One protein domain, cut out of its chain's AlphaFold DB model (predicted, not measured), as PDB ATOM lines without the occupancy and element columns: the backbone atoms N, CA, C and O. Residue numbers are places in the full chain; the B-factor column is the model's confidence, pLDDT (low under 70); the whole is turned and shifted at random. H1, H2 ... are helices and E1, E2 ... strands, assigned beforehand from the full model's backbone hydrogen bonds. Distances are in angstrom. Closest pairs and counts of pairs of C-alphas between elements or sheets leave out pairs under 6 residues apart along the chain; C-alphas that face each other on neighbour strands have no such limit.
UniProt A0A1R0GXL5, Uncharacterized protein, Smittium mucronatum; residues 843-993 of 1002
ATOM      1  N   LEU A 843     238.685 141.040 292.615       88.56
ATOM      2  CA  LEU A 843     238.916 142.228 291.781       88.56
ATOM      3  C   LEU A 843     239.094 141.857 290.300       88.56
ATOM      4  O   LEU A 843     238.449 142.456 289.440       88.56
ATOM      5  N   ARG A 844     239.888 140.823 289.996       89.56
ATOM      6  CA  ARG A 844     240.078 140.316 288.627       89.56
ATOM      7  C   ARG A 844     238.780 139.769 288.026       89.56
ATOM      8  O   ARG A 844     238.511 140.008 286.853       89.56
ATOM      9  N   SER A 845     237.958 139.084 288.824       88.06
ATOM     10  CA  SER A 845     236.639 138.597 288.403       88.06
ATOM     11  C   SER A 845     235.684 139.749 288.071       88.06
ATOM     12  O   SER A 845     235.025 139.700 287.036       88.06
ATOM     13  N   LYS A 846     235.658 140.819 288.883       89.19
ATOM     14  CA  LYS A 846     234.888 142.034 288.564       89.19
ATOM     15  C   LYS A 846     235.379 142.704 287.277       89.19
ATOM     16  O   LYS A 846     234.554 142.967 286.410       89.19
ATOM     17  N   SER A 847     236.692 142.902 287.118       88.06
ATOM     18  CA  SER A 847     237.279 143.465 285.887       88.06
ATOM     19  C   SER A 847     236.862 142.661 284.655       88.06
ATOM     20  O   SER A 847     236.327 143.219 283.709       88.06
ATOM     21  N   SER A 848     236.988 141.331 284.708       89.19
ATOM     22  CA  SER A 848     236.614 140.447 283.598       89.19
ATOM     23  C   SER A 848     235.114 140.438 283.270       89.19
ATOM     24  O   SER A 848     234.764 140.034 282.163       89.19
ATOM     25  N   LYS A 849     234.227 140.835 284.196       90.38
ATOM     26  CA  LYS A 849     232.799 141.026 283.897       90.38
ATOM     27  C   LYS A 849     232.546 142.353 283.185       90.38
ATOM     28  O   LYS A 849     231.850 142.344 282.179       90.38
ATOM     29  N   MET A 850     233.156 143.442 283.662       87.81
ATOM     30  CA  MET A 850     233.083 144.747 282.990       87.81
ATOM     31  C   MET A 850     233.647 144.660 281.566       87.81
ATOM     32  O   MET A 850     232.983 145.076 280.631       87.81
ATOM     33  N   GLU A 851     234.819 144.032 281.387       90.44
ATOM     34  CA  GLU A 851     235.430 143.827 280.063       90.44
ATOM     35  C   GLU A 851     234.471 143.130 279.083       90.44
ATOM     36  O   GLU A 851     234.364 143.565 277.943       90.44
ATOM     37  N   LYS A 852     233.739 142.093 279.518       92.19
ATOM     38  CA  LYS A 852     232.749 141.404 278.672       92.19
ATOM     39  C   LYS A 852     231.568 142.290 278.293       92.19
ATOM     40  O   LYS A 852     231.260 142.388 277.112       92.19
ATOM     41  N   GLN A 853     230.953 142.948 279.275       91.12
ATOM     42  CA  GLN A 853     229.814 143.834 279.032       91.12
ATOM     43  C   GLN A 853     230.191 144.956 278.049       91.12
ATOM     44  O   GLN A 853     229.477 145.183 277.080       91.12
ATOM     45  N   THR A 854     231.365 145.575 278.218       90.12
ATOM     46  CA  THR A 854     231.846 146.608 277.290       90.12
ATOM     47  C   THR A 854     232.134 146.069 275.882       90.12
ATOM     48  O   THR A 854     231.950 146.804 274.917       90.12
ATOM     49  N   ILE A 855     232.559 144.808 275.723       93.50
ATOM     50  CA  ILE A 855     232.704 144.177 274.394       93.50
ATOM     51  C   ILE A 855     231.334 144.003 273.730       93.50
ATOM     52  O   ILE A 855     231.200 144.298 272.545       93.50
ATOM     53  N   GLU A 856     230.330 143.538 274.474       93.50
ATOM     54  CA  GLU A 856     228.965 143.331 273.975       93.50
ATOM     55  C   GLU A 856     228.325 144.672 273.556       93.50
ATOM     56  O   GLU A 856     227.901 144.816 272.409       93.50
ATOM     57  N   GLU A 857     228.379 145.691 274.421       91.38
ATOM     58  CA  GLU A 857     227.896 147.058 274.150       91.38
ATOM     59  C   GLU A 857     228.609 147.709 272.948       91.38
ATOM     60  O   GLU A 857     227.959 148.251 272.052       91.38
ATOM     61  N   ALA A 858     229.941 147.613 272.876       91.75
ATOM     62  CA  ALA A 858     230.721 148.174 271.771       91.75
ATOM     63  C   ALA A 858     230.493 147.460 270.433       91.75
ATOM     64  O   ALA A 858     230.497 148.102 269.385       91.75
ATOM     65  N   THR A 859     230.279 146.143 270.456       94.88
ATOM     66  CA  THR A 859     229.997 145.362 269.244       94.88
ATOM     67  C   THR A 859     228.639 145.750 268.656       94.88
ATOM     68  O   THR A 859     228.533 145.938 267.447       94.88
ATOM     69  N   ILE A 860     227.621 145.951 269.505       93.19
ATOM     70  CA  ILE A 860     226.302 146.455 269.087       93.19
ATOM     71  C   ILE A 860     226.430 147.858 268.479       93.19
ATOM     72  O   ILE A 860     225.912 148.106 267.394       93.19
ATOM     73  N   LEU A 861     227.168 148.763 269.130       91.25
ATOM     74  CA  LEU A 861     227.355 150.129 268.627       91.25
ATOM     75  C   LEU A 861     228.090 150.180 267.278       91.25
ATOM     76  O   LEU A 861     227.736 151.004 266.438       91.25
ATOM     77  N   ILE A 862     229.046 149.280 267.025       93.81
ATOM     78  CA  ILE A 862     229.708 149.172 265.714       93.81
ATOM     79  C   ILE A 862     228.767 148.603 264.646       93.81
ATOM     80  O   ILE A 862     228.792 149.092 263.520       93.81
ATOM     81  N   PHE A 863     227.913 147.623 264.964       94.94
ATOM     82  CA  PHE A 863     226.907 147.153 264.003       94.94
ATOM     83  C   PHE A 863     225.921 148.264 263.627       94.94
ATOM     84  O   PHE A 863     225.716 148.497 262.441       94.94
ATOM     85  N   ASN A 864     225.397 149.002 264.609       92.00
ATOM     86  CA  ASN A 864     224.494 150.129 264.359       92.00
ATOM     87  C   ASN A 864     225.166 151.223 263.505       92.00
ATOM     88  O   ASN A 864     224.533 151.785 262.617       92.00
ATOM     89  N   LEU A 865     226.450 151.505 263.749       91.44
ATOM     90  CA  LEU A 865     227.239 152.475 262.986       91.44
ATOM     91  C   LEU A 865     227.487 152.023 261.535       91.44
ATOM     92  O   LEU A 865     227.310 152.810 260.610       91.44
ATOM     93  N   LEU A 866     227.854 150.756 261.322       94.25
ATOM     94  CA  LEU A 866     228.050 150.194 259.981       94.25
ATOM     95  C   LEU A 866     226.729 150.131 259.190       94.25
ATOM     96  O   LEU A 866     226.713 150.463 258.006       94.25
ATOM     97  N   GLU A 867     225.614 149.777 259.840       93.62
ATOM     98  CA  GLU A 867     224.277 149.835 259.233       93.62
ATOM     99  C   GLU A 867     223.886 151.278 258.870       93.62
ATOM    100  O   GLU A 867     223.362 151.514 257.782       93.62
ATOM    101  N   PHE A 868     224.172 152.255 259.738       90.69
ATOM    102  CA  PHE A 868     223.875 153.670 259.498       90.69
ATOM    103  C   PHE A 868     224.658 154.244 258.306       90.69
ATOM    104  O   PHE A 868     224.061 154.872 257.435       90.69
ATOM    105  N   ILE A 869     225.965 153.974 258.215       91.31
ATOM    106  CA  ILE A 869     226.804 154.408 257.082       91.31
ATOM    107  C   ILE A 869     226.309 153.775 255.773       91.31
ATOM    108  O   ILE A 869     226.193 154.457 254.757       91.31
ATOM    109  N   SER A 870     225.931 152.495 255.806       92.50
ATOM    110  CA  SER A 870     225.366 151.784 254.652       92.50
ATOM    111  C   SER A 870     223.991 152.319 254.227       92.50
ATOM    112  O   SER A 870     223.749 152.501 253.034       92.50
ATOM    113  N   LYS A 871     223.116 152.658 255.186       91.00
ATOM    114  CA  LYS A 871     221.858 153.381 254.929       91.00
ATOM    115  C   LYS A 871     222.117 154.731 254.267       91.00
ATOM    116  O   LYS A 871     221.476 155.043 253.269       91.00
ATOM    117  N   TYR A 872     223.060 155.508 254.792       89.50
ATOM    118  CA  TYR A 872     223.339 156.852 254.296       89.50
ATOM    119  C   TYR A 872     223.967 156.831 252.890       89.50
ATOM    120  O   TYR A 872     223.488 157.542 252.018       89.50
ATOM    121  N   HIS A 873     224.903 155.915 252.609       91.62
ATOM    122  CA  HIS A 873     225.413 155.643 251.252       91.62
ATOM    123  C   HIS A 873     224.315 155.210 250.267       91.62
ATOM    124  O   HIS A 873     224.376 155.534 249.080       91.62
ATOM    125  N   TYR A 874     223.318 154.441 250.713       91.56
ATOM    126  CA  TYR A 874     222.214 154.039 249.838       91.56
ATOM    127  C   TYR A 874     221.278 155.213 249.503       91.56
ATOM    128  O   TYR A 874     220.717 155.255 248.409       91.56
ATOM    129  N   LEU A 875     221.106 156.156 250.435       91.06
ATOM    130  CA  LEU A 875     220.268 157.343 250.259       91.06
ATOM    131  C   LEU A 875     220.975 158.447 249.458       91.06
ATOM    132  O   LEU A 875     220.354 159.032 248.573       91.06
ATOM    133  N   ASP A 876     222.252 158.711 249.745       90.94
ATOM    134  CA  ASP A 876     223.062 159.713 249.049       90.94
ATOM    135  C   ASP A 876     224.527 159.247 248.858       90.94
ATOM    136  O   ASP A 876     225.394 159.494 249.705       90.94
ATOM    137  N   PRO A 877     224.843 158.593 247.724       88.44
ATOM    138  CA  PRO A 877     226.201 158.154 247.407       88.44
ATOM    139  C   PRO A 877     227.140 159.297 246.974       88.44
ATOM    140  O   PRO A 877     228.296 159.030 246.653       88.44
ATOM    141  N   ILE A 878     226.677 160.556 246.924       85.25
ATOM    142  CA  ILE A 878     227.523 161.723 246.622       85.25
ATOM    143  C   ILE A 878     228.173 162.234 247.912       85.25
ATOM    144  O   ILE A 878     229.366 162.526 247.919       85.25
ATOM    145  N   PHE A 879     227.412 162.297 249.010       78.25
ATOM    146  CA  PHE A 879     227.940 162.646 250.337       78.25
ATOM    147  C   PHE A 879     228.522 161.441 251.092       78.25
ATOM    148  O   PHE A 879     229.341 161.613 251.992       78.25
ATOM    149  N   ALA A 880     228.135 160.217 250.727       83.81
ATOM    150  CA  ALA A 880     228.695 158.982 251.265       83.81
ATOM    151  C   ALA A 880     229.193 158.067 250.145       83.81
ATOM    152  O   ALA A 880     228.582 157.059 249.810       83.81
ATOM    153  N   THR A 881     230.349 158.428 249.597       82.19
ATOM    154  CA  THR A 881     231.004 157.788 248.448       82.19
ATOM    155  C   THR A 881     231.476 156.347 248.681       82.19
ATOM    156  O   THR A 881     231.769 155.644 247.712       82.19
ATOM    157  N   HIS A 882     231.608 155.897 249.939       87.81
ATOM    158  CA  HIS A 882     232.279 154.637 250.296       87.81
ATOM    159  C   HIS A 882     231.505 153.848 251.363       87.81
ATOM    160  O   HIS A 882     231.206 154.364 252.440       87.81
ATOM    161  N   SER A 883     231.158 152.590 251.066       90.19
ATOM    162  CA  SER A 883     230.348 151.707 251.929       90.19
ATOM    163  C   SER A 883     231.140 151.084 253.087       90.19
ATOM    164  O   SER A 883     230.568 150.427 253.962       90.19
ATOM    165  N   ASN A 884     232.464 151.250 253.069       93.19
ATOM    166  CA  ASN A 884     233.423 150.572 253.926       93.19
ATOM    167  C   ASN A 884     234.201 151.549 254.822       93.19
ATOM    168  O   ASN A 884     234.663 152.609 254.397       93.19
ATOM    169  N   VAL A 885     234.407 151.138 256.073       93.25
ATOM    170  CA  VAL A 885     235.097 151.928 257.105       93.25
ATOM    171  C   VAL A 885     236.374 151.217 257.536       93.25
ATOM    172  O   VAL A 885     236.360 150.000 257.740       93.25
ATOM    173  N   LEU A 886     237.480 151.946 257.710       93.88
ATOM    174  CA  LEU A 886     238.732 151.374 258.216       93.88
ATOM    175  C   LEU A 886     238.592 150.913 259.674       93.88
ATOM    176  O   LEU A 886     238.073 151.638 260.528       93.88
ATOM    177  N   THR A 887     239.127 149.730 259.991       94.44
ATOM    178  CA  THR A 887     239.084 149.180 261.359       94.44
ATOM    179  C   THR A 887     239.759 150.090 262.375       94.44
ATOM    180  O   THR A 887     239.317 150.186 263.516       94.44
ATOM    181  N   ASP A 888     240.819 150.776 261.964       91.50
ATOM    182  CA  ASP A 888     241.678 151.510 262.888       91.50
ATOM    183  C   ASP A 888     241.093 152.902 263.194       91.50
ATOM    184  O   ASP A 888     241.174 153.369 264.329       91.50
ATOM    185  N   GLN A 889     240.357 153.493 262.244       90.62
ATOM    186  CA  GLN A 889     239.506 154.662 262.495       90.62
ATOM    187  C   GLN A 889     238.363 154.319 263.466       90.62
ATOM    188  O   GLN A 889     238.100 155.075 264.400       90.62
ATOM    189  N   LEU A 890     237.719 153.154 263.298       92.25
ATOM    190  CA  LEU A 890     236.699 152.661 264.234       92.25
ATOM    191  C   LEU A 890     237.270 152.409 265.637       92.25
ATOM    192  O   LEU A 890     236.601 152.714 266.623       92.25
ATOM    193  N   PHE A 891     238.496 151.889 265.749       92.69
ATOM    194  CA  PHE A 891     239.194 151.742 267.030       92.69
ATOM    195  C   PHE A 891     239.405 153.094 267.722       92.69
ATOM    196  O   PHE A 891     239.060 153.239 268.900       92.69
ATOM    197  N   ASP A 892     239.940 154.084 267.005       88.81
ATOM    198  CA  ASP A 892     240.231 155.392 267.590       88.81
ATOM    199  C   ASP A 892     238.943 156.133 267.989       88.81
ATOM    200  O   ASP A 892     238.833 156.607 269.126       88.81
ATOM    201  N   TYR A 893     237.915 156.121 267.132       87.06
ATOM    202  CA  TYR A 893     236.590 156.670 267.440       87.06
ATOM    203  C   TYR A 893     235.977 156.027 268.699       87.06
ATOM    204  O   TYR A 893     235.546 156.725 269.617       87.06
ATOM    205  N   LEU A 894     236.017 154.693 268.809       88.69
ATOM    206  CA  LEU A 894     235.430 153.948 269.929       88.69
ATOM    207  C   LEU A 894     236.100 154.242 271.286       88.69
ATOM    208  O   LEU A 894     235.420 154.311 272.314       88.69
ATOM    209  N   PHE A 895     237.433 154.367 271.310       87.75
ATOM    210  CA  PHE A 895     238.215 154.435 272.553       87.75
ATOM    211  C   PHE A 895     238.718 155.826 272.945       87.75
ATOM    212  O   PHE A 895     239.102 156.008 274.102       87.75
ATOM    213  N   PHE A 896     238.748 156.785 272.020       85.12
ATOM    214  CA  PHE A 896     239.172 158.164 272.282       85.12
ATOM    215  C   PHE A 896     238.051 159.182 272.007       85.12
ATOM    216  O   PHE A 896     238.139 160.317 272.488       85.12
ATOM    217  N   GLY A 897     236.991 158.786 271.287       79.38
ATOM    218  CA  GLY A 897     235.913 159.669 270.834       79.38
ATOM    219  C   GLY A 897     236.413 160.771 269.897       79.38
ATOM    220  O   GLY A 897     237.604 160.856 269.591       79.38
ATOM    221  N   ASN A 898     235.531 161.704 269.529       67.62
ATOM    222  CA  ASN A 898     235.904 162.911 268.779       67.62
ATOM    223  C   ASN A 898     236.615 163.960 269.659       67.62
ATOM    224  O   ASN A 898     236.328 165.156 269.637       67.62
ATOM    225  N   SER A 899     237.612 163.520 270.433       57.19
ATOM    226  CA  SER A 899     238.551 164.389 271.139       57.19
ATOM    227  C   SER A 899     239.571 164.976 270.148       57.19
ATOM    228  O   SER A 899     240.755 164.631 270.141       57.19
ATOM    229  N   GLN A 900     239.096 165.924 269.325       54.12
ATOM    230  CA  GLN A 900     239.793 166.586 268.201       54.12
ATOM    231  C   GLN A 900     241.178 167.201 268.524       54.12
ATOM    232  O   GLN A 900     241.872 167.669 267.625       54.12
ATOM    233  N   ILE A 901     241.568 167.225 269.801       55.28
ATOM    234  CA  ILE A 901     242.807 167.788 270.355       55.28
ATOM    235  C   ILE A 901     243.928 166.731 270.437       55.28
ATOM    236  O   ILE A 901     245.100 167.089 270.473       55.28
ATOM    237  N   GLY A 902     243.589 165.437 270.487       54.16
ATOM    238  CA  GLY A 902     244.567 164.342 270.496       54.16
ATOM    239  C   GLY A 902     244.741 163.696 269.124       54.16
ATOM    240  O   GLY A 902     245.865 163.524 268.661       54.16
ATOM    241  N   ALA A 903     243.624 163.369 268.469       50.97
ATOM    242  CA  ALA A 903     243.638 162.603 267.226       50.97
ATOM    243  C   ALA A 903     244.184 163.388 266.023       50.97
ATOM    244  O   ALA A 903     244.858 162.788 265.193       50.97
ATOM    245  N   ARG A 904     243.956 164.712 265.924       55.66
ATOM    246  CA  ARG A 904     244.401 165.506 264.758       55.66
ATOM    247  C   ARG A 904     245.910 165.448 264.536       55.66
ATOM    248  O   ARG A 904     246.324 165.237 263.406       55.66
ATOM    249  N   ASP A 905     246.729 165.570 265.578       57.03
ATOM    250  CA  ASP A 905     248.189 165.584 265.406       57.03
ATOM    251  C   ASP A 905     248.739 164.210 264.983       57.03
ATOM    252  O   ASP A 905     249.653 164.141 264.163       57.03
ATOM    253  N   SER A 906     248.174 163.105 265.485       53.97
ATOM    254  CA  SER A 906     248.574 161.751 265.070       53.97
ATOM    255  C   SER A 906     247.988 161.343 263.719       53.97
ATOM    256  O   SER A 906     248.697 160.746 262.912       53.97
ATOM    257  N   ALA A 907     246.724 161.681 263.450       55.25
ATOM    258  CA  ALA A 907     246.052 161.372 262.194       55.25
ATOM    259  C   ALA A 907     246.628 162.205 261.046       55.25
ATOM    260  O   ALA A 907     246.959 161.633 260.020       55.25
ATOM    261  N   ASN A 908     246.864 163.509 261.221       60.38
ATOM    262  CA  ASN A 908     247.507 164.325 260.188       60.38
ATOM    263  C   ASN A 908     248.940 163.850 259.909       60.38
ATOM    264  O   ASN A 908     249.364 163.862 258.762       60.38
ATOM    265  N   LEU A 909     249.692 163.401 260.921       60.66
ATOM    266  CA  LEU A 909     251.059 162.906 260.717       60.66
ATOM    267  C   LEU A 909     251.091 161.502 260.082       60.66
ATOM    268  O   LEU A 909     252.028 161.199 259.351       60.66
ATOM    269  N   ALA A 910     250.060 160.677 260.295       57.25
ATOM    270  CA  ALA A 910     249.868 159.420 259.572       57.25
ATOM    271  C   ALA A 910     249.383 159.655 258.130       57.25
ATOM    272  O   ALA A 910     250.025 159.189 257.197       57.25
ATOM    273  N   MET A 911     248.308 160.426 257.935       57.94
ATOM    274  CA  MET A 911     247.734 160.748 256.623       57.94
ATOM    275  C   MET A 911     248.744 161.489 255.739       57.94
ATOM    276  O   MET A 911     248.948 161.093 254.602       57.94
ATOM    277  N   ASN A 912     249.491 162.473 256.254       64.81
ATOM    278  CA  ASN A 912     250.537 163.142 255.466       64.81
ATOM    279  C   ASN A 912     251.723 162.222 255.111       64.81
ATOM    280  O   ASN A 912     252.465 162.539 254.189       64.81
ATOM    281  N   ALA A 913     251.911 161.099 255.814       59.72
ATOM    282  CA  ALA A 913     252.897 160.063 255.479       59.72
ATOM    283  C   ALA A 913     252.311 158.918 254.622       59.72
ATOM    284  O   ALA A 913     253.009 157.951 254.320       59.72
ATOM    285  N   ILE A 914     251.027 159.013 254.267       58.78
ATOM    286  CA  ILE A 914     250.259 158.044 253.478       58.78
ATOM    287  C   ILE A 914     249.841 158.663 252.132       58.78
ATOM    288  O   ILE A 914     249.912 157.999 251.102       58.78
ATOM    289  N   ASN A 915     249.475 159.947 252.121       54.72
ATOM    290  CA  ASN A 915     248.895 160.649 250.974       54.72
ATOM    291  C   ASN A 915     249.829 160.792 249.757       54.72
ATOM    292  O   ASN A 915     249.312 161.002 248.670       54.72
ATOM    293  N   GLU A 916     251.156 160.640 249.879       59.50
ATOM    294  CA  GLU A 916     252.045 160.601 248.695       59.50
ATOM    295  C   GLU A 916     251.908 159.297 247.873       59.50
ATOM    296  O   GLU A 916     252.264 159.288 246.699       59.50
ATOM    297  N   ASP A 917     251.373 158.215 248.461       57.25
ATOM    298  CA  ASP A 917     251.239 156.882 247.835       57.25
ATOM    299  C   ASP A 917     249.761 156.421 247.692       57.25
ATOM    300  O   ASP A 917     249.494 155.420 247.023       57.25
ATOM    301  N   LEU A 918     248.792 157.094 248.342       57.34
ATOM    302  CA  LEU A 918     247.405 156.607 248.510       57.34
ATOM    303  C   LEU A 918     246.280 157.461 247.883       57.34
ATOM    304  O   LEU A 918     245.116 157.178 248.153       57.34
ATOM    305  N   GLU A 919     246.566 158.412 246.983       57.03
ATOM    306  CA  GLU A 919     245.543 159.248 246.294       57.03
ATOM    307  C   GLU A 919     244.474 158.473 245.473       57.03
ATOM    308  O   GLU A 919     243.592 159.084 244.882       57.03
ATOM    309  N   ASN A 920     244.537 157.137 245.418       59.72
ATOM    310  CA  ASN A 920     243.559 156.263 244.756       59.72
ATOM    311  C   ASN A 920     242.922 155.216 245.703       59.72
ATOM    312  O   ASN A 920     242.376 154.224 245.216       59.72
ATOM    313  N   ILE A 921     243.029 155.356 247.035       58.56
ATOM    314  CA  ILE A 921     242.375 154.431 247.987       58.56
ATOM    315  C   ILE A 921     241.325 155.146 248.844       58.56
ATOM    316  O   ILE A 921     241.532 155.501 250.003       58.56
ATOM    317  N   ASP A 922     240.174 155.273 248.206       68.44
ATOM    318  CA  ASP A 922     238.868 155.698 248.693       68.44
ATOM    319  C   ASP A 922     238.398 154.961 249.973       68.44
ATOM    320  O   ASP A 922     238.205 153.741 249.981       68.44
ATOM    321  N   PHE A 923     238.176 155.713 251.062       70.69
ATOM    322  CA  PHE A 923     237.663 155.224 252.353       70.69
ATOM    323  C   PHE A 923     236.771 156.265 253.041       70.69
ATOM    324  O   PHE A 923     237.042 157.463 252.977       70.69
ATOM    325  N   TYR A 924     235.739 155.819 253.765       72.69
ATOM    326  CA  TYR A 924     234.819 156.725 254.460       72.69
ATOM    327  C   TYR A 924     235.492 157.489 255.618       72.69
ATOM    328  O   TYR A 924     236.066 156.887 256.527       72.69
ATOM    329  N   ASN A 925     235.385 158.820 255.630       76.69
ATOM    330  CA  ASN A 925     235.986 159.678 256.651       76.69
ATOM    331  C   ASN A 925     235.072 159.839 257.882       76.69
ATOM    332  O   ASN A 925     234.113 160.608 257.872       76.69
ATOM    333  N   LEU A 926     235.405 159.175 258.996       77.69
ATOM    334  CA  LEU A 926     234.624 159.261 260.245       77.69
ATOM    335  C   LEU A 926     234.565 160.662 260.896       77.69
ATOM    336  O   LEU A 926     233.795 160.839 261.835       77.69
ATOM    337  N   ASN A 927     235.331 161.659 260.432       76.38
ATOM    338  CA  ASN A 927     235.162 163.037 260.916       76.38
ATOM    339  C   ASN A 927     233.845 163.659 260.417       76.38
ATOM    340  O   ASN A 927     233.195 164.384 261.166       76.38
ATOM    341  N   ASP A 928     233.430 163.333 259.191       76.75
ATOM    342  CA  ASP A 928     232.244 163.915 258.541       76.75
ATOM    343  C   ASP A 928     230.950 163.256 259.067       76.75
ATOM    344  O   ASP A 928     229.857 163.824 259.039       76.75
ATOM    345  N   LEU A 929     231.100 162.073 259.671       75.00
ATOM    346  CA  LEU A 929     230.051 161.357 260.389       75.00
ATOM    347  C   LEU A 929     229.477 162.156 261.575       75.00
ATOM    348  O   LEU A 929     228.320 161.952 261.928       75.00
ATOM    349  N   ASP A 930     230.246 163.058 262.194       74.50
ATOM    350  CA  ASP A 930     229.770 163.871 263.328       74.50
ATOM    351  C   ASP A 930     228.677 164.863 262.876       74.50
ATOM    352  O   ASP A 930     227.674 165.065 263.567       74.50
ATOM    353  N   GLU A 931     228.824 165.415 261.665       78.19
ATOM    354  CA  GLU A 931     227.837 166.285 261.019       78.19
ATOM    355  C   GLU A 931     226.579 165.487 260.639       78.19
ATOM    356  O   GLU A 931     225.466 165.858 261.018       78.19
ATOM    357  N   ILE A 932     226.750 164.322 260.009       70.44
ATOM    358  CA  ILE A 932     225.646 163.451 259.574       70.44
ATOM    359  C   ILE A 932     224.869 162.866 260.771       70.44
ATOM    360  O   ILE A 932     223.636 162.813 260.750       70.44
ATOM    361  N   LEU A 933     225.550 162.494 261.862       72.00
ATOM    362  CA  LEU A 933     224.894 162.092 263.111       72.00
ATOM    363  C   LEU A 933     224.117 163.252 263.742       72.00
ATOM    364  O   LEU A 933     223.008 163.023 264.228       72.00
ATOM    365  N   SER A 934     224.636 164.485 263.696       75.25
ATOM    366  CA  SER A 934     223.927 165.657 264.231       75.25
ATOM    367  C   SER A 934     222.607 165.937 263.493       75.25
ATOM    368  O   SER A 934     221.613 166.296 264.125       75.25
ATOM    369  N   ILE A 935     222.562 165.675 262.180       74.88
ATOM    370  CA  ILE A 935     221.356 165.795 261.342       74.88
ATOM    371  C   ILE A 935     220.322 164.709 261.683       74.88
ATOM    372  O   ILE A 935     219.120 164.964 261.610       74.88
ATOM    373  N   SER A 936     220.756 163.513 262.103       66.56
ATOM    374  CA  SER A 936     219.856 162.380 262.393       66.56
ATOM    375  C   SER A 936     218.855 162.625 263.531       66.56
ATOM    376  O   SER A 936     217.883 161.882 263.662       66.56
ATOM    377  N   GLY A 937     219.116 163.605 264.407       72.50
ATOM    378  CA  GLY A 937     218.311 163.882 265.601       72.50
ATOM    379  C   GLY A 937     218.307 162.765 266.657       72.50
ATOM    380  O   GLY A 937     217.648 162.906 267.689       72.50
ATOM    381  N   THR A 938     219.024 161.657 266.434       66.50
ATOM    382  CA  THR A 938     219.069 160.539 267.381       66.50
ATOM    383  C   THR A 938     219.888 160.920 268.623       66.50
ATOM    384  O   THR A 938     220.979 161.481 268.496       66.50
ATOM    385  N   PRO A 939     219.394 160.662 269.850       60.59
ATOM    386  CA  PRO A 939     220.128 161.019 271.058       60.59
ATOM    387  C   PRO A 939     221.394 160.162 271.167       60.59
ATOM    388  O   PRO A 939     221.309 158.941 271.310       60.59
ATOM    389  N   TYR A 940     222.557 160.817 271.100       58.31
ATOM    390  CA  TYR A 940     223.870 160.171 271.072       58.31
ATOM    391  C   TYR A 940     224.003 159.053 272.125       58.31
ATOM    392  O   TYR A 940     223.852 159.320 273.325       58.31
ATOM    393  N   PRO A 941     224.392 157.820 271.741       58.94
ATOM    394  CA  PRO A 941     224.995 156.906 272.700       58.94
ATOM    395  C   PRO A 941     226.283 157.563 273.216       58.94
ATOM    396  O   PRO A 941     227.180 157.879 272.437       58.94
ATOM    397  N   ASN A 942     226.357 157.819 274.525       57.03
ATOM    398  CA  ASN A 942     227.450 158.582 275.139       57.03
ATOM    399  C   ASN A 942     228.804 157.851 275.025       57.03
ATOM    400  O   ASN A 942     229.194 157.094 275.915       57.03
ATOM    401  N   PHE A 943     229.542 158.111 273.945       60.06
ATOM    402  CA  PHE A 943     230.952 157.750 273.815       60.06
ATOM    403  C   PHE A 943     231.830 158.650 274.718       60.06
ATOM    404  O   PHE A 943     231.509 159.826 274.908       60.06
ATOM    405  N   PRO A 944     232.959 158.153 275.263       57.03
ATOM    406  CA  PRO A 944     233.508 156.806 275.101       57.03
ATOM    407  C   PRO A 944     232.863 155.789 276.055       57.03
ATOM    408  O   PRO A 944     232.686 156.054 277.243       57.03
ATOM    409  N   ILE A 945     232.616 154.576 275.549       59.34
ATOM    410  CA  ILE A 945     231.947 153.481 276.283       59.34
ATOM    411  C   ILE A 945     232.718 153.101 277.562       59.34
ATOM    412  O   ILE A 945     232.127 152.710 278.567       59.34
ATOM    413  N   ALA A 946     234.050 153.243 277.563       58.91
ATOM    414  CA  ALA A 946     234.860 153.026 278.756       58.91
ATOM    415  C   ALA A 946     236.178 153.816 278.764       58.91
ATOM    416  O   ALA A 946     237.001 153.712 277.853       58.91
ATOM    417  N   ASN A 947     236.437 154.503 279.882       67.44
ATOM    418  CA  ASN A 947     237.751 155.054 280.224       67.44
ATOM    419  C   ASN A 947     238.725 153.927 280.623       67.44
ATOM    420  O   ASN A 947     239.009 153.709 281.802       67.44
ATOM    421  N   PHE A 948     239.232 153.186 279.638       80.69
ATOM    422  CA  PHE A 948     240.331 152.240 279.833       80.69
ATOM    423  C   PHE A 948     241.684 152.949 279.687       80.69
ATOM    424  O   PHE A 948     242.293 152.939 278.613       80.69
ATOM    425  N   ASP A 949     242.181 153.518 280.788       81.19
ATOM    426  CA  ASP A 949     243.496 154.179 280.852       81.19
ATOM    427  C   ASP A 949     244.629 153.299 280.277       81.19
ATOM    428  O   ASP A 949     245.535 153.791 279.602       81.19
ATOM    429  N   ASP A 950     244.561 151.978 280.495       87.50
ATOM    430  CA  ASP A 950     245.540 151.003 280.004       87.50
ATOM    431  C   ASP A 950     245.357 150.659 278.503       87.50
ATOM    432  O   ASP A 950     244.392 149.972 278.136       87.50
ATOM    433  N   PRO A 951     246.321 151.006 277.622       88.44
ATOM    434  CA  PRO A 951     246.257 150.662 276.201       88.44
ATOM    435  C   PRO A 951     246.328 149.147 275.935       88.44
ATOM    436  O   PRO A 951     245.851 148.689 274.894       88.44
ATOM    437  N   ARG A 952     246.863 148.332 276.863       92.50
ATOM    438  CA  ARG A 952     246.861 146.856 276.749       92.50
ATOM    439  C   ARG A 952     245.494 146.241 277.031       92.50
ATOM    440  O   ARG A 952     245.240 145.097 276.656       92.50
ATOM    441  N   THR A 953     244.620 146.966 277.721       90.00
ATOM    442  CA  THR A 953     243.228 146.566 277.931       90.00
ATOM    443  C   THR A 953     242.388 146.987 276.730       90.00
ATOM    444  O   THR A 953     241.691 146.137 276.183       90.00
ATOM    445  N   ARG A 954     242.581 148.204 276.199       92.69
ATOM    446  CA  ARG A 954     241.950 148.639 274.936       92.69
ATOM    447  C   ARG A 954     242.270 147.726 273.752       92.69
ATOM    448  O   ARG A 954     241.351 147.228 273.120       92.69
ATOM    449  N   THR A 955     243.540 147.401 273.501       93.25
ATOM    450  CA  THR A 955     243.919 146.481 272.401       93.25
ATOM    451  C   THR A 955     243.405 145.046 272.584       93.25
ATOM    452  O   THR A 955     243.083 144.380 271.601       93.25
ATOM    453  N   ARG A 956     243.270 144.556 273.826       94.44
ATOM    454  CA  ARG A 956     242.665 143.240 274.115       94.44
ATOM    455  C   ARG A 956     241.171 143.229 273.793       94.44
ATOM    456  O   ARG A 956     240.705 142.308 273.131       94.44
ATOM    457  N   ILE A 957     240.459 144.256 274.249       94.06
ATOM    458  CA  ILE A 957     239.023 144.445 274.029       94.06
ATOM    459  C   ILE A 957     238.755 144.654 272.539       94.06
ATOM    460  O   ILE A 957     237.921 143.950 271.978       94.06
ATOM    461  N   TRP A 958     239.542 145.499 271.865       95.75
ATOM    462  CA  TRP A 958     239.474 145.678 270.415       95.75
ATOM    463  C   TRP A 958     239.648 144.369 269.655       95.75
ATOM    464  O   TRP A 958     238.852 144.072 268.777       95.75
ATOM    465  N   LYS A 959     240.623 143.529 270.023       96.25
ATOM    466  CA  LYS A 959     240.803 142.218 269.382       96.25
ATOM    467  C   LYS A 959     239.578 141.304 269.539       96.25
ATOM    468  O   LYS A 959     239.328 140.481 268.663       96.25
ATOM    469  N   GLN A 960     238.826 141.426 270.633       96.50
ATOM    470  CA  GLN A 960     237.615 140.634 270.869       96.50
ATOM    471  C   GLN A 960     236.391 141.218 270.148       96.50
ATOM    472  O   GLN A 960     235.655 140.456 269.530       96.50
ATOM    473  N   ILE A 961     236.236 142.544 270.135       96.12
ATOM    474  CA  ILE A 961     235.243 143.259 269.317       96.12
ATOM    475  C   ILE A 961     235.469 142.956 267.833       96.12
ATOM    476  O   ILE A 961     234.566 142.479 267.163       96.12
ATOM    477  N   SER A 962     236.693 143.148 267.339       96.19
ATOM    478  CA  SER A 962     237.096 142.916 265.950       96.19
ATOM    479  C   SER A 962     236.789 141.492 265.492       96.19
ATOM    480  O   SER A 962     236.160 141.319 264.453       96.19
ATOM    481  N   ALA A 963     237.116 140.482 266.310       96.75
ATOM    482  CA  ALA A 963     236.754 139.093 266.032       96.75
ATOM    483  C   ALA A 963     235.232 138.850 266.044       96.75
ATOM    484  O   ALA A 963     234.739 138.059 265.243       96.75
ATOM    485  N   SER A 964     234.485 139.519 266.929       96.62
ATOM    486  CA  SER A 964     233.023 139.413 266.988       96.62
ATOM    487  C   SER A 964     232.369 140.048 265.756       96.62
ATOM    488  O   SER A 964     231.544 139.409 265.105       96.62
ATOM    489  N   VAL A 965     232.790 141.260 265.383       97.00
ATOM    490  CA  VAL A 965     232.300 141.996 264.209       97.00
ATOM    491  C   VAL A 965     232.626 141.243 262.919       97.00
ATOM    492  O   VAL A 965     231.717 140.983 262.138       97.00
ATOM    493  N   SER A 966     233.869 140.779 262.734       96.25
ATOM    494  CA  SER A 966     234.265 140.004 261.547       96.25
ATOM    495  C   SER A 966     233.667 138.591 261.485       96.25
ATOM    496  O   SER A 966     233.795 137.925 260.462       96.25
ATOM    497  N   SER A 967     233.057 138.099 262.570       97.06
ATOM    498  CA  SER A 967     232.295 136.838 262.580       97.06
ATOM    499  C   SER A 967     230.810 137.022 262.242       97.06
ATOM    500  O   SER A 967     230.087 136.038 262.072       97.06
ATOM    501  N   SER A 968     230.343 138.271 262.145       97.31
ATOM    502  CA  SER A 968     228.957 138.593 261.816       97.31
ATOM    503  C   SER A 968     228.662 138.350 260.343       97.31
ATOM    504  O   SER A 968     229.398 138.791 259.467       97.31
ATOM    505  N   ARG A 969     227.519 137.723 260.052       97.25
ATOM    506  CA  ARG A 969     227.043 137.532 258.669       97.25
ATOM    507  C   ARG A 969     226.632 138.841 257.988       97.25
ATOM    508  O   ARG A 969     226.520 138.864 256.769       97.25
ATOM    509  N   ASN A 970     226.419 139.905 258.764       97.12
ATOM    510  CA  ASN A 970     226.007 141.215 258.263       97.12
ATOM    511  C   ASN A 970     227.200 142.130 257.935       97.12
ATOM    512  O   ASN A 970     226.981 143.235 257.449       97.12
ATOM    513  N   VAL A 971     228.444 141.710 258.203       97.56
ATOM    514  CA  VAL A 971     229.645 142.529 257.979       97.56
ATOM    515  C   VAL A 971     230.651 141.771 257.120       97.56
ATOM    516  O   VAL A 971     231.130 140.698 257.480       97.56
ATOM    517  N   LYS A 972     231.006 142.362 255.982       97.25
ATOM    518  CA  LYS A 972     232.031 141.874 255.064       97.25
ATOM    519  C   LYS A 972     233.366 142.511 255.438       97.25
ATOM    520  O   LYS A 972     233.526 143.728 255.371       97.25
ATOM    521  N   SER A 973     234.329 141.683 255.839       96.75
ATOM    522  CA  SER A 973     235.704 142.127 256.083       96.75
ATOM    523  C   SER A 973     236.489 142.125 254.777       96.75
ATOM    524  O   SER A 973     236.640 141.078 254.150       96.75
ATOM    525  N   ILE A 974     236.998 143.290 254.383       95.25
ATOM    526  CA  ILE A 974     237.805 143.489 253.177       95.25
ATOM    527  C   ILE A 974     239.243 143.766 253.620       95.25
ATOM    528  O   ILE A 974     239.494 144.708 254.373       95.25
ATOM    529  N   GLU A 975     240.183 142.934 253.172       94.31
ATOM    530  CA  GLU A 975     241.617 143.125 253.415       94.31
ATOM    531  C   GLU A 975     242.267 143.678 252.145       94.31
ATOM    532  O   GLU A 975     242.506 142.948 251.184       94.31
ATOM    533  N   SER A 976     242.525 144.984 252.139       88.62
ATOM    534  CA  SER A 976     243.107 145.699 251.006       88.62
ATOM    535  C   SER A 976     244.627 145.748 251.139       88.62
ATOM    536  O   SER A 976     245.173 146.470 251.977       88.62
ATOM    537  N   SER A 977     245.328 144.990 250.296       84.00
ATOM    538  CA  SER A 977     246.766 145.163 250.063       84.00
ATOM    539  C   SER A 977     246.992 146.233 248.982       84.00
ATOM    540  O   SER A 977     246.537 146.014 247.855       84.00
ATOM    541  N   PRO A 978     247.693 147.350 249.256       77.69
ATOM    542  CA  PRO A 978     248.012 148.345 248.231       77.69
ATOM    543  C   PRO A 978     248.915 147.714 247.161       77.69
ATOM    544  O   PRO A 978     250.042 147.310 247.443       77.69
ATOM    545  N   SER A 979     248.417 147.601 245.929       67.50
ATOM    546  CA  SER A 979     248.977 146.721 244.889       67.50
ATOM    547  C   SER A 979     250.328 147.153 244.301       67.50
ATOM    548  O   SER A 979     250.917 146.389 243.535       67.50
ATOM    549  N   LEU A 980     250.843 148.335 244.665       67.69
ATOM    550  CA  LEU A 980     252.148 148.845 244.219       67.69
ATOM    551  C   LEU A 980     253.148 149.155 245.350       67.69
ATOM    552  O   LEU A 980     254.337 149.307 245.062       67.69
ATOM    553  N   SER A 981     252.732 149.227 246.622       61.88
ATOM    554  CA  SER A 981     253.661 149.612 247.697       61.88
ATOM    555  C   SER A 981     254.496 148.424 248.182       61.88
ATOM    556  O   SER A 981     253.979 147.348 248.483       61.88
ATOM    557  N   LYS A 982     255.815 148.623 248.313       73.06
ATOM    558  CA  LYS A 982     256.740 147.607 248.858       73.06
ATOM    559  C   LYS A 982     256.570 147.379 250.364       73.06
ATOM    560  O   LYS A 982     257.084 146.390 250.886       73.06
ATOM    561  N   ASN A 983     255.858 148.268 251.055       72.69
ATOM    562  CA  ASN A 983     255.491 148.097 252.454       72.69
ATOM    563  C   ASN A 983     254.182 147.305 252.524       72.69
ATOM    564  O   ASN A 983     253.113 147.839 252.243       72.69
ATOM    565  N   SER A 984     254.262 146.025 252.903       74.88
ATOM    566  CA  SER A 984     253.136 145.077 252.908       74.88
ATOM    567  C   SER A 984     252.137 145.296 254.060       74.88
ATOM    568  O   SER A 984     251.769 144.350 254.762       74.88
ATOM    569  N   ASN A 985     251.718 146.541 254.287       82.94
ATOM    570  CA  ASN A 985     250.677 146.890 255.244       82.94
ATOM    571  C   ASN A 985     249.314 146.546 254.632       82.94
ATOM    572  O   ASN A 985     248.848 147.229 253.721       82.94
ATOM    573  N   THR A 986     248.675 145.481 255.114       87.94
ATOM    574  CA  THR A 986     247.297 145.142 254.742       87.94
ATOM    575  C   THR A 986     246.315 145.932 255.600       87.94
ATOM    576  O   THR A 986     246.211 145.716 256.808       87.94
ATOM    577  N   TYR A 987     245.574 146.842 254.972       90.56
ATOM    578  CA  TYR A 987     244.526 147.600 255.644       90.56
ATOM    579  C   TYR A 987     243.251 146.765 255.710       90.56
ATOM    580  O   TYR A 987     242.870 146.120 254.731       90.56
ATOM    581  N   LYS A 988     242.575 146.771 256.861       94.62
ATOM    582  CA  LYS A 988     241.277 146.112 257.019       94.62
ATOM    583  C   LYS A 988     240.176 147.160 257.024       94.62
ATOM    584  O   LYS A 988     240.257 148.152 257.744       94.62
ATOM    585  N   SER A 989     239.142 146.917 256.231       95.38
ATOM    586  CA  SER A 989     237.906 147.691 256.268       95.38
ATOM    587  C   SER A 989     236.698 146.775 256.430       95.38
ATOM    588  O   SER A 989     236.742 145.588 256.089       95.38
ATOM    589  N   TRP A 990     235.631 147.319 257.002       97.62
ATOM    590  CA  TRP A 990     234.361 146.636 257.207       97.62
ATOM    591  C   TRP A 990     233.268 147.330 256.407       97.62
ATOM    592  O   TRP A 990     233.068 148.534 256.544       97.62
ATOM    593  N   GLU A 991     232.564 146.547 255.598       96.00
ATOM    594  CA  GLU A 991     231.383 146.947 254.834       96.00
ATOM    595  C   GLU A 991     230.154 146.242 255.422       96.00
ATOM    596  O   GLU A 991     230.204 145.044 255.719       96.00
ATOM    597  N   TRP A 992     229.040 146.955 255.588       96.81
ATOM    598  CA  TRP A 992     227.776 146.323 255.967       96.81
ATOM    599  C   TRP A 992     227.110 145.682 254.748       96.81
ATOM    600  O   TRP A 992     226.882 146.328 253.729       96.81
ATOM    601  N   ILE A 993     226.773 144.401 254.881       96.19
ATOM    602  CA  ILE A 993     226.067 143.586 253.881       96.19
ATOM    603  C   ILE A 993     224.760 142.992 254.438       96.19
ATOM    604  O   ILE A 993     224.154 142.117 253.821       96.19
TER     605      ILE A 993
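This is residues 843 to 993 of the 1002 residues of an uncharacterized protein of Smittium mucronatum (UniProt A0A1R0GXL5). A long helix, H1, runs through the domain as its main beam, with a small three-stranded sheet packed on its residues 863 to 873 and H5 crossing it at residues 851 to 863. The short helix H2 sits near the middle, while H3, H4 and long loops make a looser part away from the sheet; residues 843 to 849 of H1 stick out as an arm. The printed part has 151 residues, with five named helices and three named strands in the order H1 E1 H2 H3 H4 H5 E2 E3, and its class is mostly helix. The sheet runs E1 E3 E2, antiparallel throughout. The whole is compact, with a radius of gyration of the C-alphas of 16.1 A and spans of 49 by 39 by 35 A.

H1, residues 843 to 875, begins with C-alpha 843 at (238.916, 142.228, 291.781) and is 48.0 A long. E1 is residues 884 to 886, H2 residues 887 to 896, 14.1 A long, H3 residues 903 to 911 and H4 residues 929 to 935. H5, residues 951 to 965, is 20.3 A long and begins with C-alpha 951 at (246.257, 150.662, 276.201). E2, residues 971 to 976, is 15.5 A long. E3, residues 987 to 992, is 16.8 A long and ends with C-alpha 992 at (227.776, 146.323, 255.967).

H1 is on the sheet at a height of 12.2 A, in two layers, a helix on one face of a sheet; its closest C-alphas to E3 are those of Leu 866 and Trp 992, 5.6 A. With residues 851 to 863 alone H1 touches H5, the same way at a steep tilt of 52 degrees, closest at the C-alphas of Thr 859 and Ile 961, 5.7 A. H2 and H5 are close but not clearly touching, with the C-alphas of Phe 891 and Trp 958 closest at 7.0 A. H2 only grazes the sheet with residues 887 to 890. H2 and H3 are close but not clearly touching, with the C-alphas of Asp 892 and Ala 903 closest at 8.0 A. H1 and H4 are near each other, while H3 and H4 are apart. E1 and E3 are antiparallel, with N 885 and O 990 3.0 A apart, within hydrogen-bond range. E2 and E3 form an antiparallel hairpin, with N 974 and O 989 2.9 A apart, within hydrogen-bond range. In H2, H3, H4 and H5 every O i to N i+4 pair is within hydrogen-bond range, and in H1 28 of 29 are.

The two C-alphas farthest apart, those of Leu 843 and Ile 878, are 50.5 A apart. The printed part has no cut. The links from H3 to H4 and from H4 to H5 are long. The mean pLDDT of the printed part is 81.2, and 39 residues are under 70: residues 898 to 922, 936, 938 to 947 and 979 to 981.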